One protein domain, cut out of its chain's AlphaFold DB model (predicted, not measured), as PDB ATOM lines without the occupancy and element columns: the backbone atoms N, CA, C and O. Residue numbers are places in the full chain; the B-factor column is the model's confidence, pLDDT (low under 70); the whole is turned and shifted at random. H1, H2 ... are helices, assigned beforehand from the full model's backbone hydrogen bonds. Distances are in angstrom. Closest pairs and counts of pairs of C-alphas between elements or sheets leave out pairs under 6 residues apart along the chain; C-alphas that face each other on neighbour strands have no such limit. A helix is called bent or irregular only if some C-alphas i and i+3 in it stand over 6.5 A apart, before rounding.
ATOM      1  N   ARG A  34      59.547  20.801  92.751       65.12
ATOM      2  CA  ARG A  34      58.654  20.912  93.930       65.12
ATOM      3  C   ARG A  34      59.364  21.315  95.232       65.12
ATOM      4  O   ARG A  34      58.751  21.930  96.090       65.12
ATOM      5  N   LEU A  35      60.647  20.988  95.395       63.47
ATOM      6  CA  LEU A  35      61.438  21.383  96.570       63.47
ATOM      7  C   LEU A  35      61.661  22.897  96.687       63.47
ATOM      8  O   LEU A  35      61.936  23.390  97.774       63.47
ATOM      9  N   LYS A  36      61.520  23.632  95.580       67.00
ATOM     10  CA  LYS A  36      61.673  25.086  95.514       67.00
ATOM     11  C   LYS A  36      60.352  25.860  95.623       67.00
ATOM     12  O   LYS A  36      60.385  27.082  95.662       67.00
ATOM     13  N   GLU A  37      59.213  25.170  95.684       75.00
ATOM     14  CA  GLU A  37      57.862  25.747  95.715       75.00
ATOM     15  C   GLU A  37      57.045  25.094  96.840       75.00
ATOM     16  O   GLU A  37      56.225  24.210  96.602       75.00
ATOM     17  N   GLN A  38      57.324  25.483  98.087       81.50
ATOM     18  CA  GLN A  38      56.668  24.930  99.276       81.50
ATOM     19  C   GLN A  38      56.233  26.060 100.198       81.50
ATOM     20  O   GLN A  38      57.069  26.793 100.720       81.50
ATOM     21  N   ASP A  39      54.923  26.201 100.387       87.44
ATOM     22  CA  ASP A  39      54.347  27.228 101.247       87.44
ATOM     23  C   ASP A  39      52.926  26.864 101.657       87.44
ATOM     24  O   ASP A  39      52.045  26.740 100.807       87.44
ATOM     25  N   GLY A  40      52.691  26.735 102.962       89.00
ATOM     26  CA  GLY A  40      51.394  26.298 103.474       89.00
ATOM     27  C   GLY A  40      50.238  27.240 103.124       89.00
ATOM     28  O   GLY A  40      49.119  26.771 102.936       89.00
ATOM     29  N   LEU A  41      50.479  28.551 102.995       91.31
ATOM     30  CA  LEU A  41      49.446  29.507 102.593       91.31
ATOM     31  C   LEU A  41      49.140  29.392 101.101       91.31
ATOM     32  O   LEU A  41      47.968  29.344 100.729       91.31
ATOM     33  N   ILE A  42      50.164  29.340 100.249       92.94
ATOM     34  CA  ILE A  42      49.971  29.206  98.800       92.94
ATOM     35  C   ILE A  42      49.305  27.868  98.478       92.94
ATOM     36  O   ILE A  42      48.326  27.840  97.734       92.94
ATOM     37  N   GLU A  43      49.774  26.770  99.071       92.06
ATOM     38  CA  GLU A  43      49.172  25.444  98.909       92.06
ATOM     39  C   GLU A  43      47.711  25.432  99.368       92.06
ATOM     40  O   GLU A  43      46.842  24.904  98.668       92.06
ATOM     41  N   PHE A  44      47.407  26.083 100.495       94.00
ATOM     42  CA  PHE A  44      46.037  26.237 100.967       94.00
ATOM     43  C   PHE A  44      45.177  27.029  99.971       94.00
ATOM     44  O   PHE A  44      44.100  26.564  99.597       94.00
ATOM     45  N   ILE A  45      45.658  28.169  99.465       95.50
ATOM     46  CA  ILE A  45      44.962  28.968  98.447       95.50
ATOM     47  C   ILE A  45      44.699  28.137  97.184       95.50
ATOM     48  O   ILE A  45      43.574  28.125  96.681       95.50
ATOM     49  N   ILE A  46      45.694  27.402  96.677       94.69
ATOM     50  CA  ILE A  46      45.530  26.510  95.518       94.69
ATOM     51  C   ILE A  46      44.447  25.470  95.805       94.69
ATOM     52  O   ILE A  46      43.554  25.267  94.982       94.69
ATOM     53  N   SER A  47      44.465  24.860  96.994       95.00
ATOM     54  CA  SER A  47      43.480  23.845  97.377       95.00
ATOM     55  C   SER A  47      42.041  24.379  97.344       95.00
ATOM     56  O   SER A  47      41.130  23.665  96.920       95.00
ATOM     57  N   MET A  48      41.822  25.655  97.682       96.00
ATOM     58  CA  MET A  48      40.490  26.267  97.682       96.00
ATOM     59  C   MET A  48      39.878  26.408  96.280       96.00
ATOM     60  O   MET A  48      38.648  26.409  96.156       96.00
ATOM     61  N   HIS A  49      40.696  26.465  95.224       93.94
ATOM     62  CA  HIS A  49      40.219  26.602  93.841       93.94
ATOM     63  C   HIS A  49      39.477  25.361  93.323       93.94
ATOM     64  O   HIS A  49      38.813  25.432  92.293       93.94
ATOM     65  N   HIS A  50      39.507  24.238  94.053       91.69
ATOM     66  CA  HIS A  50      38.659  23.078  93.752       91.69
ATOM     67  C   HIS A  50      37.165  23.358  93.956       91.69
ATOM     68  O   HIS A  50      36.325  22.647  93.411       91.69
ATOM     69  N   THR A  51      36.819  24.356  94.774       93.94
ATOM     70  CA  THR A  51      35.429  24.623  95.186       93.94
ATOM     71  C   THR A  51      34.992  26.073  94.984       93.94
ATOM     72  O   THR A  51      33.804  26.363  95.095       93.94
ATOM     73  N   HIS A  52      35.919  26.985  94.693       95.94
ATOM     74  CA  HIS A  52      35.667  28.424  94.612       95.94
ATOM     75  C   HIS A  52      36.346  29.032  93.385       95.94
ATOM     76  O   HIS A  52      37.398  28.563  92.949       95.94
ATOM     77  N   SER A  53      35.772  30.112  92.853       95.75
ATOM     78  CA  SER A  53      36.431  30.907  91.812       95.75
ATOM     79  C   SER A  53      37.640  31.676  92.374       95.75
ATOM     80  O   SER A  53      37.675  31.943  93.580       95.75
ATOM     81  N   PRO A  54      38.602  32.107  91.531       96.38
ATOM     82  CA  PRO A  54      39.758  32.880  91.995       96.38
ATOM     83  C   PRO A  54      39.394  34.101  92.852       96.38
ATOM     84  O   PRO A  54      39.972  34.300  93.918       96.38
ATOM     85  N   PHE A  55      38.379  34.874  92.452       97.56
ATOM     86  CA  PHE A  55      37.924  36.035  93.226       97.56
ATOM     87  C   PHE A  55      37.327  35.645  94.581       97.56
ATOM     88  O   PHE A  55      37.695  36.232  95.595       97.56
ATOM     89  N   GLN A  56      36.492  34.602  94.632       97.88
ATOM     90  CA  GLN A  56      35.923  34.115  95.894       97.88
ATOM     91  C   GLN A  56      37.003  33.623  96.866       97.88
ATOM     92  O   GLN A  56      36.877  33.806  98.079       97.88
ATOM     93  N   VAL A  57      38.061  32.982  96.353       97.69
ATOM     94  CA  VAL A  57      39.210  32.575  97.172       97.69
ATOM     95  C   VAL A  57      39.907  33.808  97.746       97.69
ATOM     96  O   VAL A  57      40.078  33.887  98.962       97.69
ATOM     97  N   MET A  58      40.248  34.793  96.910       97.94
ATOM     98  CA  MET A  58      40.966  35.992  97.357       97.94
ATOM     99  C   MET A  58      40.152  36.846  98.335       97.94
ATOM    100  O   MET A  58      40.709  37.295  99.330       97.94
ATOM    101  N   GLU A  59      38.839  37.000  98.139       98.12
ATOM    102  CA  GLU A  59      37.948  37.687  99.091       98.12
ATOM    103  C   GLU A  59      37.959  37.022 100.476       98.12
ATOM    104  O   GLU A  59      38.060  37.690 101.512       98.12
ATOM    105  N   LYS A  60      37.872  35.683 100.511       97.81
ATOM    106  CA  LYS A  60      37.898  34.920 101.765       97.81
ATOM    107  C   LYS A  60      39.240  35.058 102.469       97.81
ATOM    108  O   LYS A  60      39.262  35.356 103.665       97.81
ATOM    109  N   VAL A  61      40.331  34.861 101.733       96.88
ATOM    110  CA  VAL A  61      41.689  34.903 102.279       96.88
ATOM    111  C   VAL A  61      42.040  36.317 102.728       96.88
ATOM    112  O   VAL A  61      42.564  36.469 103.823       96.88
ATOM    113  N   GLU A  62      41.669  37.359 101.982       97.88
ATOM    114  CA  GLU A  62      41.902  38.758 102.366       97.88
ATOM    115  C   GLU A  62      41.242  39.086 103.710       97.88
ATOM    116  O   GLU A  62      41.866  39.675 104.600       97.88
ATOM    117  N   ARG A  63      39.990  38.653 103.899       97.12
ATOM    118  CA  ARG A  63      39.285  38.812 105.174       97.12
ATOM    119  C   ARG A  63      39.999  38.073 106.308       97.12
ATOM    120  O   ARG A  63      40.155  38.641 107.387       97.12
ATOM    121  N   TRP A  64      40.437  36.836 106.079       96.19
ATOM    122  CA  TRP A  64      41.134  36.056 107.103       96.19
ATOM    123  C   TRP A  64      42.546  36.581 107.403       96.19
ATOM    124  O   TRP A  64      42.991  36.504 108.547       96.19
ATOM    125  N   VAL A  65      43.235  37.171 106.422       95.00
ATOM    126  CA  VAL A  65      44.494  37.896 106.637       95.00
ATOM    127  C   VAL A  65      44.239  39.109 107.523       95.00
ATOM    128  O   VAL A  65      44.949  39.300 108.504       95.00
ATOM    129  N   ARG A  66      43.196  39.902 107.245       94.56
ATOM    130  CA  ARG A  66      42.825  41.057 108.081       94.56
ATOM    131  C   ARG A  66      42.515  40.645 109.523       94.56
ATOM    132  O   ARG A  66      42.979  41.299 110.452       94.56
ATOM    133  N   GLU A  67      41.783  39.547 109.701       94.19
ATOM    134  CA  GLU A  67      41.526  38.930 111.008       94.19
ATOM    135  C   GLU A  67      42.838  38.531 111.703       94.19
ATOM    136  O   GLU A  67      43.049  38.876 112.862       94.19
ATOM    137  N   HIS A  68      43.751  37.867 110.989       92.31
ATOM    138  CA  HIS A  68      45.030  37.433 111.552       92.31
ATOM    139  C   HIS A  68      45.977  38.593 111.884       92.31
ATOM    140  O   HIS A  68      46.698  38.524 112.873       92.31
ATOM    141  N   VAL A  69      45.975  39.679 111.109       91.06
ATOM    142  CA  VAL A  69      46.738  40.894 111.445       91.06
ATOM    143  C   VAL A  69      46.260  41.476 112.782       91.06
ATOM    144  O   VAL A  69      47.090  41.929 113.578       91.06
ATOM    145  N   ALA A  70      44.946  41.445 113.033       91.88
ATOM    146  CA  ALA A  70      44.330  41.961 114.253       91.88
ATOM    147  C   ALA A  70      44.571  41.052 115.473       91.88
ATOM    148  O   ALA A  70      45.050  41.539 116.496       91.88
ATOM    149  N   ASP A  71      44.292  39.749 115.359       90.50
ATOM    150  CA  ASP A  71      44.528  38.751 116.413       90.50
ATOM    151  C   ASP A  71      45.127  37.459 115.822       90.50
ATOM    152  O   ASP A  71      44.394  36.549 115.418       90.50
ATOM    153  N   PRO A  72      46.469  37.350 115.774       88.31
ATOM    154  CA  PRO A  72      47.151  36.205 115.180       88.31
ATOM    155  C   PRO A  72      46.811  34.869 115.845       88.31
ATOM    156  O   PRO A  72      46.698  33.850 115.167       88.31
ATOM    157  N   ASN A  73      46.630  34.873 117.170       87.12
ATOM    158  CA  ASN A  73      46.512  33.653 117.969       87.12
ATOM    159  C   ASN A  73      45.138  32.997 117.815       87.12
ATOM    160  O   ASN A  73      45.024  31.773 117.888       87.12
ATOM    161  N   ARG A  74      44.089  33.799 117.595       88.81
ATOM    162  CA  ARG A  74      42.702  33.323 117.476       88.81
ATOM    163  C   ARG A  74      42.174  33.316 116.044       88.81
ATOM    164  O   ARG A  74      41.007  32.984 115.834       88.81
ATOM    165  N   SER A  75      43.013  33.656 115.066       90.75
ATOM    166  CA  SER A  75      42.552  33.826 113.694       90.75
ATOM    167  C   SER A  75      42.101  32.521 113.036       90.75
ATOM    168  O   SER A  75      42.571  31.418 113.336       90.75
ATOM    169  N   THR A  76      41.208  32.652 112.062       93.50
ATOM    170  CA  THR A  76      40.805  31.560 111.176       93.50
ATOM    171  C   THR A  76      41.997  30.944 110.442       93.50
ATOM    172  O   THR A  76      42.101  29.720 110.413       93.50
ATOM    173  N   LEU A  77      42.937  31.744 109.919       91.62
ATOM    174  CA  LEU A  77      44.117  31.192 109.240       91.62
ATOM    175  C   LEU A  77      44.991  30.345 110.171       91.62
ATOM    176  O   LEU A  77      45.427  29.275 109.762       91.62
ATOM    177  N   ASN A  78      45.190  30.771 111.423       89.12
ATOM    178  CA  ASN A  78      45.991  30.022 112.397       89.12
ATOM    179  C   ASN A  78      45.388  28.636 112.698       89.12
ATOM    180  O   ASN A  78      46.106  27.672 112.932       89.12
ATOM    181  N   ARG A  79      44.053  28.520 112.651       90.38
ATOM    182  CA  ARG A  79      43.343  27.240 112.818       90.38
ATOM    183  C   ARG A  79      43.390  26.357 111.571       90.38
ATOM    184  O   ARG A  79      43.403  25.138 111.702       90.38
ATOM    185  N   LEU A  80      43.359  26.959 110.382       91.00
ATOM    186  CA  LEU A  80      43.305  26.232 109.108       91.00
ATOM    187  C   LEU A  80      44.685  25.811 108.595       91.00
ATOM    188  O   LEU A  80      44.777  24.837 107.854       91.00
ATOM    189  N   ILE A  81      45.741  26.535 108.970       89.06
ATOM    190  CA  ILE A  81      47.096  26.349 108.450       89.06
ATOM    191  C   ILE A  81      48.054  26.178 109.648       89.06
ATOM    192  O   ILE A  81      48.621  27.162 110.126       89.06
ATOM    193  N   PRO A  82      48.271  24.936 110.134       66.56
ATOM    194  CA  PRO A  82      49.045  24.643 111.353       66.56
ATOM    195  C   PRO A  82      50.506  25.123 111.330       66.56
ATOM    196  O   PRO A  82      51.143  25.239 112.373       66.56
ATOM    197  N   HIS A  83      51.034  25.413 110.137       68.69
ATOM    198  CA  HIS A  83      52.396  25.893 109.899       68.69
ATOM    199  C   HIS A  83      52.419  27.164 109.039       68.69
ATOM    200  O   HIS A  83      53.336  27.352 108.247       68.69
ATOM    201  N   MET A  84      51.417  28.045 109.171       70.38
ATOM    202  CA  MET A  84      51.362  29.305 108.407       70.38
ATOM    203  C   MET A  84      52.614  30.174 108.595       70.38
ATOM    204  O   MET A  84      52.925  31.031 107.769       70.38
ATOM    205  N   GLY A  85      53.344  29.926 109.678       64.50
ATOM    206  CA  GLY A  85      54.492  30.708 110.056       64.50
ATOM    207  C   GLY A  85      54.061  31.967 110.813       64.50
ATOM    208  O   GLY A  85      52.976  32.016 111.393       64.50
ATOM    209  N   PRO A  86      54.951  32.954 110.897       64.88
ATOM    210  CA  PRO A  86      54.790  34.120 111.757       64.88
ATOM    211  C   PRO A  86      53.682  35.085 111.296       64.88
ATOM    212  O   PRO A  86      53.100  34.960 110.223       64.88
ATOM    213  N   ARG A  87      53.400  36.075 112.151       81.19
ATOM    214  CA  ARG A  87      52.338  37.078 112.000       81.19
ATOM    215  C   ARG A  87      52.451  37.885 110.697       81.19
ATOM    216  O   ARG A  87      53.503  38.438 110.399       81.19
ATOM    217  N   PHE A  88      51.325  38.112 110.016       88.44
ATOM    218  CA  PHE A  88      51.228  39.140 108.971       88.44
ATOM    219  C   PHE A  88      51.445  40.552 109.538       88.44
ATOM    220  O   PHE A  88      50.747  40.984 110.458       88.44
ATOM    221  N   HIS A  89      52.377  41.302 108.949       88.50
ATOM    222  CA  HIS A  89      52.716  42.662 109.388       88.50
ATOM    223  C   HIS A  89      51.846  43.753 108.753       88.50
ATOM    224  O   HIS A  89      51.810  44.885 109.241       88.50
ATOM    225  N   THR A  90      51.130  43.412 107.683       91.19
ATOM    226  CA  THR A  90      50.264  44.315 106.927       91.19
ATOM    227  C   THR A  90      49.009  43.574 106.453       91.19
ATOM    228  O   THR A  90      49.089  42.369 106.206       91.19
ATOM    229  N   PRO A  91      47.857  44.249 106.270       93.19
ATOM    230  CA  PRO A  91      46.744  43.656 105.524       93.19
ATOM    231  C   PRO A  91      47.183  43.337 104.087       93.19
ATOM    232  O   PRO A  91      48.145  43.923 103.606       93.19
ATOM    233  N   LEU A  92      46.495  42.445 103.379       96.19
ATOM    234  CA  LEU A  92      46.810  42.140 101.978       96.19
ATOM    235  C   LEU A  92      45.568  42.390 101.115       96.19
ATOM    236  O   LEU A  92      44.606  41.639 101.263       96.19
ATOM    237  N   PRO A  93      45.549  43.420 100.247       97.50
ATOM    238  CA  PRO A  93      44.437  43.686  99.332       97.50
ATOM    239  C   PRO A  93      44.452  42.688  98.158       97.50
ATOM    240  O   PRO A  93      44.747  43.047  97.017       97.50
ATOM    241  N   LEU A  94      44.193  41.409  98.449       98.31
ATOM    242  CA  LEU A  94      44.300  40.299  97.498       98.31
ATOM    243  C   LEU A  94      43.301  40.412  96.351       98.31
ATOM    244  O   LEU A  94      43.627  40.016  95.237       98.31
ATOM    245  N   VAL A  95      42.108  40.964  96.590       98.06
ATOM    246  CA  VAL A  95      41.112  41.146  95.521       98.06
ATOM    247  C   VAL A  95      41.616  42.153  94.490       98.06
ATOM    248  O   VAL A  95      41.596  41.875  93.292       98.06
ATOM    249  N   ARG A  96      42.147  43.295  94.952       97.12
ATOM    250  CA  ARG A  96      42.783  44.295  94.081       97.12
ATOM    251  C   ARG A  96      43.970  43.693  93.331       97.12
ATOM    252  O   ARG A  96      44.063  43.848  92.120       97.12
ATOM    253  N   ALA A  97      44.846  42.985  94.039       97.12
ATOM    254  CA  ALA A  97      46.020  42.366  93.437       97.12
ATOM    255  C   ALA A  97      45.654  41.320  92.374       97.12
ATOM    256  O   ALA A  97      46.299  41.247  91.330       97.12
ATOM    257  N   LEU A  98      44.596  40.536  92.612       96.69
ATOM    258  CA  LEU A  98      44.081  39.597  91.626       96.69
ATOM    259  C   LEU A  98      43.524  40.328  90.409       96.69
ATOM    260  O   LEU A  98      43.817  39.890  89.309       96.69
ATOM    261  N   HIS A  99      42.778  41.427  90.570       95.94
ATOM    262  CA  HIS A  99      42.330  42.220  89.421       95.94
ATOM    263  C   HIS A  99      43.508  42.657  88.542       95.94
ATOM    264  O   HIS A  99      43.471  42.401  87.343       95.94
ATOM    265  N   GLU A 100      44.561  43.234  89.136       91.88
ATOM    266  CA  GLU A 100      45.756  43.684  88.401       91.88
ATOM    267  C   GLU A 100      46.470  42.513  87.692       91.88
ATOM    268  O   GLU A 100      46.866  42.628  86.533       91.88
ATOM    269  N   TYR A 101      46.599  41.356  88.349       90.62
ATOM    270  CA  TYR A 101      47.225  40.173  87.748       90.62
ATOM    271  C   TYR A 101      46.359  39.528  86.647       90.62
ATOM    272  O   TYR A 101      46.859  39.046  85.627       90.62
ATOM    273  N   ASP A 102      45.040  39.514  86.840       91.44
ATOM    274  CA  ASP A 102      44.076  38.859  85.957       91.44
ATOM    275  C   ASP A 102      43.942  39.564  84.599       91.44
ATOM    276  O   ASP A 102      43.606  38.900  83.615       91.44
ATOM    277  N   GLU A 103      44.277  40.859  84.508       89.12
ATOM    278  CA  GLU A 103      44.260  41.623  83.248       89.12
ATOM    279  C   GLU A 103      45.094  40.969  82.141       89.12
ATOM    280  O   GLU A 103      44.698  40.988  80.973       89.12
ATOM    281  N   PHE A 104      46.223  40.352  82.499       85.69
ATOM    282  CA  PHE A 104      47.103  39.674  81.548       85.69
ATOM    283  C   PHE A 104      47.138  38.153  81.736       85.69
ATOM    284  O   PHE A 104      47.345  37.428  80.764       85.69
ATOM    285  N   ALA A 105      46.907  37.641  82.951       84.44
ATOM    286  CA  ALA A 105      46.964  36.205  83.223       84.44
ATOM    287  C   ALA A 105      45.635  35.472  82.965       84.44
ATOM    288  O   ALA A 105      45.636  34.247  82.791       84.44
ATOM    289  N   SER A 106      44.506  36.196  82.930       91.94
ATOM    290  CA  SER A 106      43.158  35.651  82.703       91.94
ATOM    291  C   SER A 106      42.796  34.458  83.607       91.94
ATOM    292  O   SER A 106      42.040  33.582  83.184       91.94
ATOM    293  N   LEU A 107      43.326  34.399  84.836       90.38
ATOM    294  CA  LEU A 107      43.044  33.370  85.845       90.38
ATOM    295  C   LEU A 107      41.542  33.129  86.028       90.38
ATOM    296  O   LEU A 107      41.101  31.982  86.036       90.38
ATOM    297  N   SER A 108      40.749  34.196  86.121       92.38
ATOM    298  CA  SER A 108      39.299  34.126  86.340       92.38
ATOM    299  C   SER A 108      38.521  33.558  85.150       92.38
ATOM    300  O   SER A 108      37.380  33.123  85.301       92.38
ATOM    301  N   ARG A 109      39.135  33.544  83.961       92.75
ATOM    302  CA  ARG A 109      38.509  33.129  82.696       92.75
ATOM    303  C   ARG A 109      38.890  31.709  82.280       92.75
ATOM    304  O   ARG A 109      38.344  31.189  81.304       92.75
ATOM    305  N   ARG A 110      39.832  31.071  82.983       93.81
ATOM    306  CA  ARG A 110      40.282  29.706  82.677       93.81
ATOM    307  C   ARG A 110      39.221  28.690  83.086       93.81
ATOM    308  O   ARG A 110      38.691  28.737  84.189       93.81
ATOM    309  N   LYS A 111      38.945  27.734  82.194       90.38
ATOM    310  CA  LYS A 111      37.979  26.647  82.441       90.38
ATOM    311  C   LYS A 111      38.612  25.365  82.981       90.38
ATOM    312  O   LYS A 111      37.959  24.637  83.713       90.38
ATOM    313  N   TYR A 112      39.849  25.076  82.582       90.31
ATOM    314  CA  TYR A 112      40.465  23.755  82.789       90.31
ATOM    315  C   TYR A 112      41.799  23.805  83.532       90.31
ATOM    316  O   TYR A 112      42.263  22.782  84.023       90.31
ATOM    317  N   VAL A 113      42.429  24.978  83.595       90.25
ATOM    318  CA  VAL A 113      43.742  25.164  84.215       90.25
ATOM    319  C   VAL A 113      43.555  26.061  85.439       90.25
ATOM    320  O   VAL A 113      43.327  27.260  85.252       90.25
ATOM    321  N   PRO A 114      43.598  25.509  86.666       89.62
ATOM    322  CA  PRO A 114      43.500  26.315  87.877       89.62
ATOM    323  C   PRO A 114      44.769  27.161  88.077       89.62
ATOM    324  O   PRO A 114      45.806  26.858  87.477       89.62
ATOM    325  N   PRO A 115      44.714  28.203  88.927       93.38
ATOM    326  CA  PRO A 115      45.903  28.946  89.328       93.38
ATOM    327  C   PRO A 115      46.969  28.030  89.941       93.38
ATOM    328  O   PRO A 115      46.662  27.188  90.787       93.38
ATOM    329  N   ASN A 116      48.220  28.199  89.515       91.50
ATOM    330  CA  ASN A 116      49.361  27.444  90.043       91.50
ATOM    331  C   ASN A 116      50.118  28.212  91.149       91.50
ATOM    332  O   ASN A 116      49.783  29.350  91.483       91.50
ATOM    333  N   PHE A 117      51.160  27.588  91.713       92.31
ATOM    334  CA  PHE A 117      51.976  28.162  92.789       92.31
ATOM    335  C   PHE A 117      52.580  29.519  92.433       92.31
ATOM    336  O   PHE A 117      52.428  30.473  93.195       92.31
ATOM    337  N   ALA A 118      53.219  29.632  91.268       90.38
ATOM    338  CA  ALA A 118      53.831  30.879  90.827       90.38
ATOM    339  C   ALA A 118      52.790  31.995  90.648       90.38
ATOM    340  O   ALA A 118      53.022  33.126  91.059       90.38
ATOM    341  N   GLU A 119      51.616  31.682  90.100       93.25
ATOM    342  CA  GLU A 119      50.545  32.663  89.891       93.25
ATOM    343  C   GLU A 119      49.974  33.184  91.215       93.25
ATOM    344  O   GLU A 119      49.828  34.393  91.394       93.25
ATOM    345  N   VAL A 120      49.716  32.295  92.177       95.62
ATOM    346  CA  VAL A 120      49.269  32.695  93.521       95.62
ATOM    347  C   VAL A 120      50.357  33.493  94.249       95.62
ATOM    348  O   VAL A 120      50.055  34.519  94.861       95.62
ATOM    349  N   ARG A 121      51.627  33.081  94.137       94.94
ATOM    350  CA  ARG A 121      52.787  33.820  94.663       94.94
ATOM    351  C   ARG A 121      52.852  35.241  94.101       94.94
ATOM    352  O   ARG A 121      53.063  36.181  94.861       94.94
ATOM    353  N   HIS A 122      52.620  35.425  92.801       94.50
ATOM    354  CA  HIS A 122      52.595  36.755  92.190       94.50
ATOM    355  C   HIS A 122      51.464  37.626  92.737       94.50
ATOM    356  O   HIS A 122      51.718  38.775  93.089       94.50
ATOM    357  N   VAL A 123      50.246  37.091  92.873       96.62
ATOM    358  CA  VAL A 123      49.121  37.837  93.466       96.62
ATOM    359  C   VAL A 123      49.442  38.265  94.904       96.62
ATOM    360  O   VAL A 123      49.205  39.416  95.271       96.62
ATOM    361  N   LEU A 124      50.043  37.379  95.707       96.88
ATOM    362  CA  LEU A 124      50.487  37.706  97.066       96.88
ATOM    363  C   LEU A 124      51.560  38.804  97.078       96.88
ATOM    364  O   LEU A 124      51.451  39.747  97.860       96.88
ATOM    365  N   ASN A 125      52.559  38.722  96.194       96.62
ATOM    366  CA  ASN A 125      53.601  39.743  96.076       96.62
ATOM    367  C   ASN A 125      53.019  41.108  95.674       96.62
ATOM    368  O   ASN A 125      53.369  42.117  96.282       96.62
ATOM    369  N   ILE A 126      52.107  41.151  94.695       96.94
ATOM    370  CA  ILE A 126      51.419  42.383  94.271       96.94
ATOM    371  C   ILE A 126      50.656  42.992  95.458       96.94
ATOM    372  O   ILE A 126      50.831  44.169  95.774       96.94
ATOM    373  N   ALA A 127      49.876  42.180  96.178       97.94
ATOM    374  CA  ALA A 127      49.150  42.640  97.360       97.94
ATOM    375  C   ALA A 127      50.093  43.182  98.443       97.94
ATOM    376  O   ALA A 127      49.812  44.211  99.063       97.94
ATOM    377  N   GLN A 128      51.226  42.513  98.661       97.12
ATOM    378  CA  GLN A 128      52.212  42.932  99.647       97.12
ATOM    379  C   GLN A 128      52.870  44.266  99.271       97.12
ATOM    380  O   GLN A 128      53.042  45.107 100.158       97.12
ATOM    381  N   VAL A 129      53.174  44.487  97.985       96.62
ATOM    382  CA  VAL A 129      53.678  45.768  97.463       96.62
ATOM    383  C   VAL A 129      52.681  46.895  97.734       96.62
ATOM    384  O   VAL A 129      53.048  47.876  98.382       96.62
ATOM    385  N   HIS A 130      51.418  46.727  97.329       96.00
ATOM    386  CA  HIS A 130      50.381  47.744  97.543       96.00
ATOM    387  C   HIS A 130      50.201  48.100  99.017       96.00
ATOM    388  O   HIS A 130      49.920  49.244  99.361       96.00
ATOM    389  N   SER A 131      50.340  47.109  99.897       96.00
ATOM    390  CA  SER A 131      50.102  47.292 101.324       96.00
ATOM    391  C   SER A 131      51.240  48.008 102.054       96.00
ATOM    392  O   SER A 131      50.997  48.791 102.974       96.00
ATOM    393  N   ILE A 132      52.490  47.742 101.662       96.56
ATOM    394  CA  ILE A 132      53.668  48.271 102.365       96.56
ATOM    395  C   ILE A 132      54.121  49.635 101.835       96.56
ATOM    396  O   ILE A 132      54.726  50.393 102.590       96.56
ATOM    397  N   ALA A 133      53.827  49.966 100.571       95.50
ATOM    398  CA  ALA A 133      54.416  51.099  99.852       95.50
ATOM    399  C   ALA A 133      54.381  52.432 100.621       95.50
ATOM    400  O   ALA A 133      55.404  53.101 100.742       95.50
ATOM    401  N   GLU A 134      53.235  52.795 101.203       93.81
ATOM    402  CA  GLU A 134      53.076  54.054 101.942       93.81
ATOM    403  C   GLU A 134      53.952  54.126 103.212       93.81
ATOM    404  O   GLU A 134      54.380  55.204 103.638       93.81
TER     405      GLU A 134
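What this domain is: This is residues 34 to 134 of the 528 residues of the protein "IMP-specific 5'-nucleotidase 1" of Physcomitrium patens (UniProt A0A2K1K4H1). Four helices cross in a compact cluster: H4 packs on both H2 and H5, H1 packs across the first part of H5, and short H3 packs on H2. The printed part has 101 residues with five named helices, H1 to H5, and no named strand; its class is all helix. The radius of gyration of the C-alphas is 13.1 A, and they span 37 by 31 by 26 A.

How they stand to each other: Start at H1, residues 40 to 48; it forms a helical hairpin with H2, residues 54 to 70, and they only just touch, with 3 pairs of C-alphas within 8 A, Met 48 and Val 57 closest at 6.5 A. H3, residues 76 to 80, touches H2, closest C-alphas Trp 64 and Thr 76, 6.1 A. With residues 94 to 98 alone, H4, residues 94 to 105, touches H2, closest C-alphas Leu 94 and Met 58, 5.4 A. H5, residues 117 to 134, touches H4 at a steep tilt of 55 degrees, closest C-alphas Ala 127 and Ala 97, 5.0 A. Every O i to N i+4 pair is within hydrogen-bond range in H1, H2 and H3; 7 of 8 are in H4, 13 of 14 in H5.

Where its parts are: Find C-alpha 40 at (51.394, 26.298, 103.474), where H1 begins. H2 runs 24.5 A; H5 runs 27.5 A to C-alpha 134 at (53.076, 54.054, 101.942), and is irregular, C-alphas 131 and 134 being 7.4 A apart.

The domain as a whole: The printed part has no cut; the links H3 to H4 and H4 to H5 are long. Look for pLDDT under 70 at residues 34 to 36, 82 to 83 and 85 to 86.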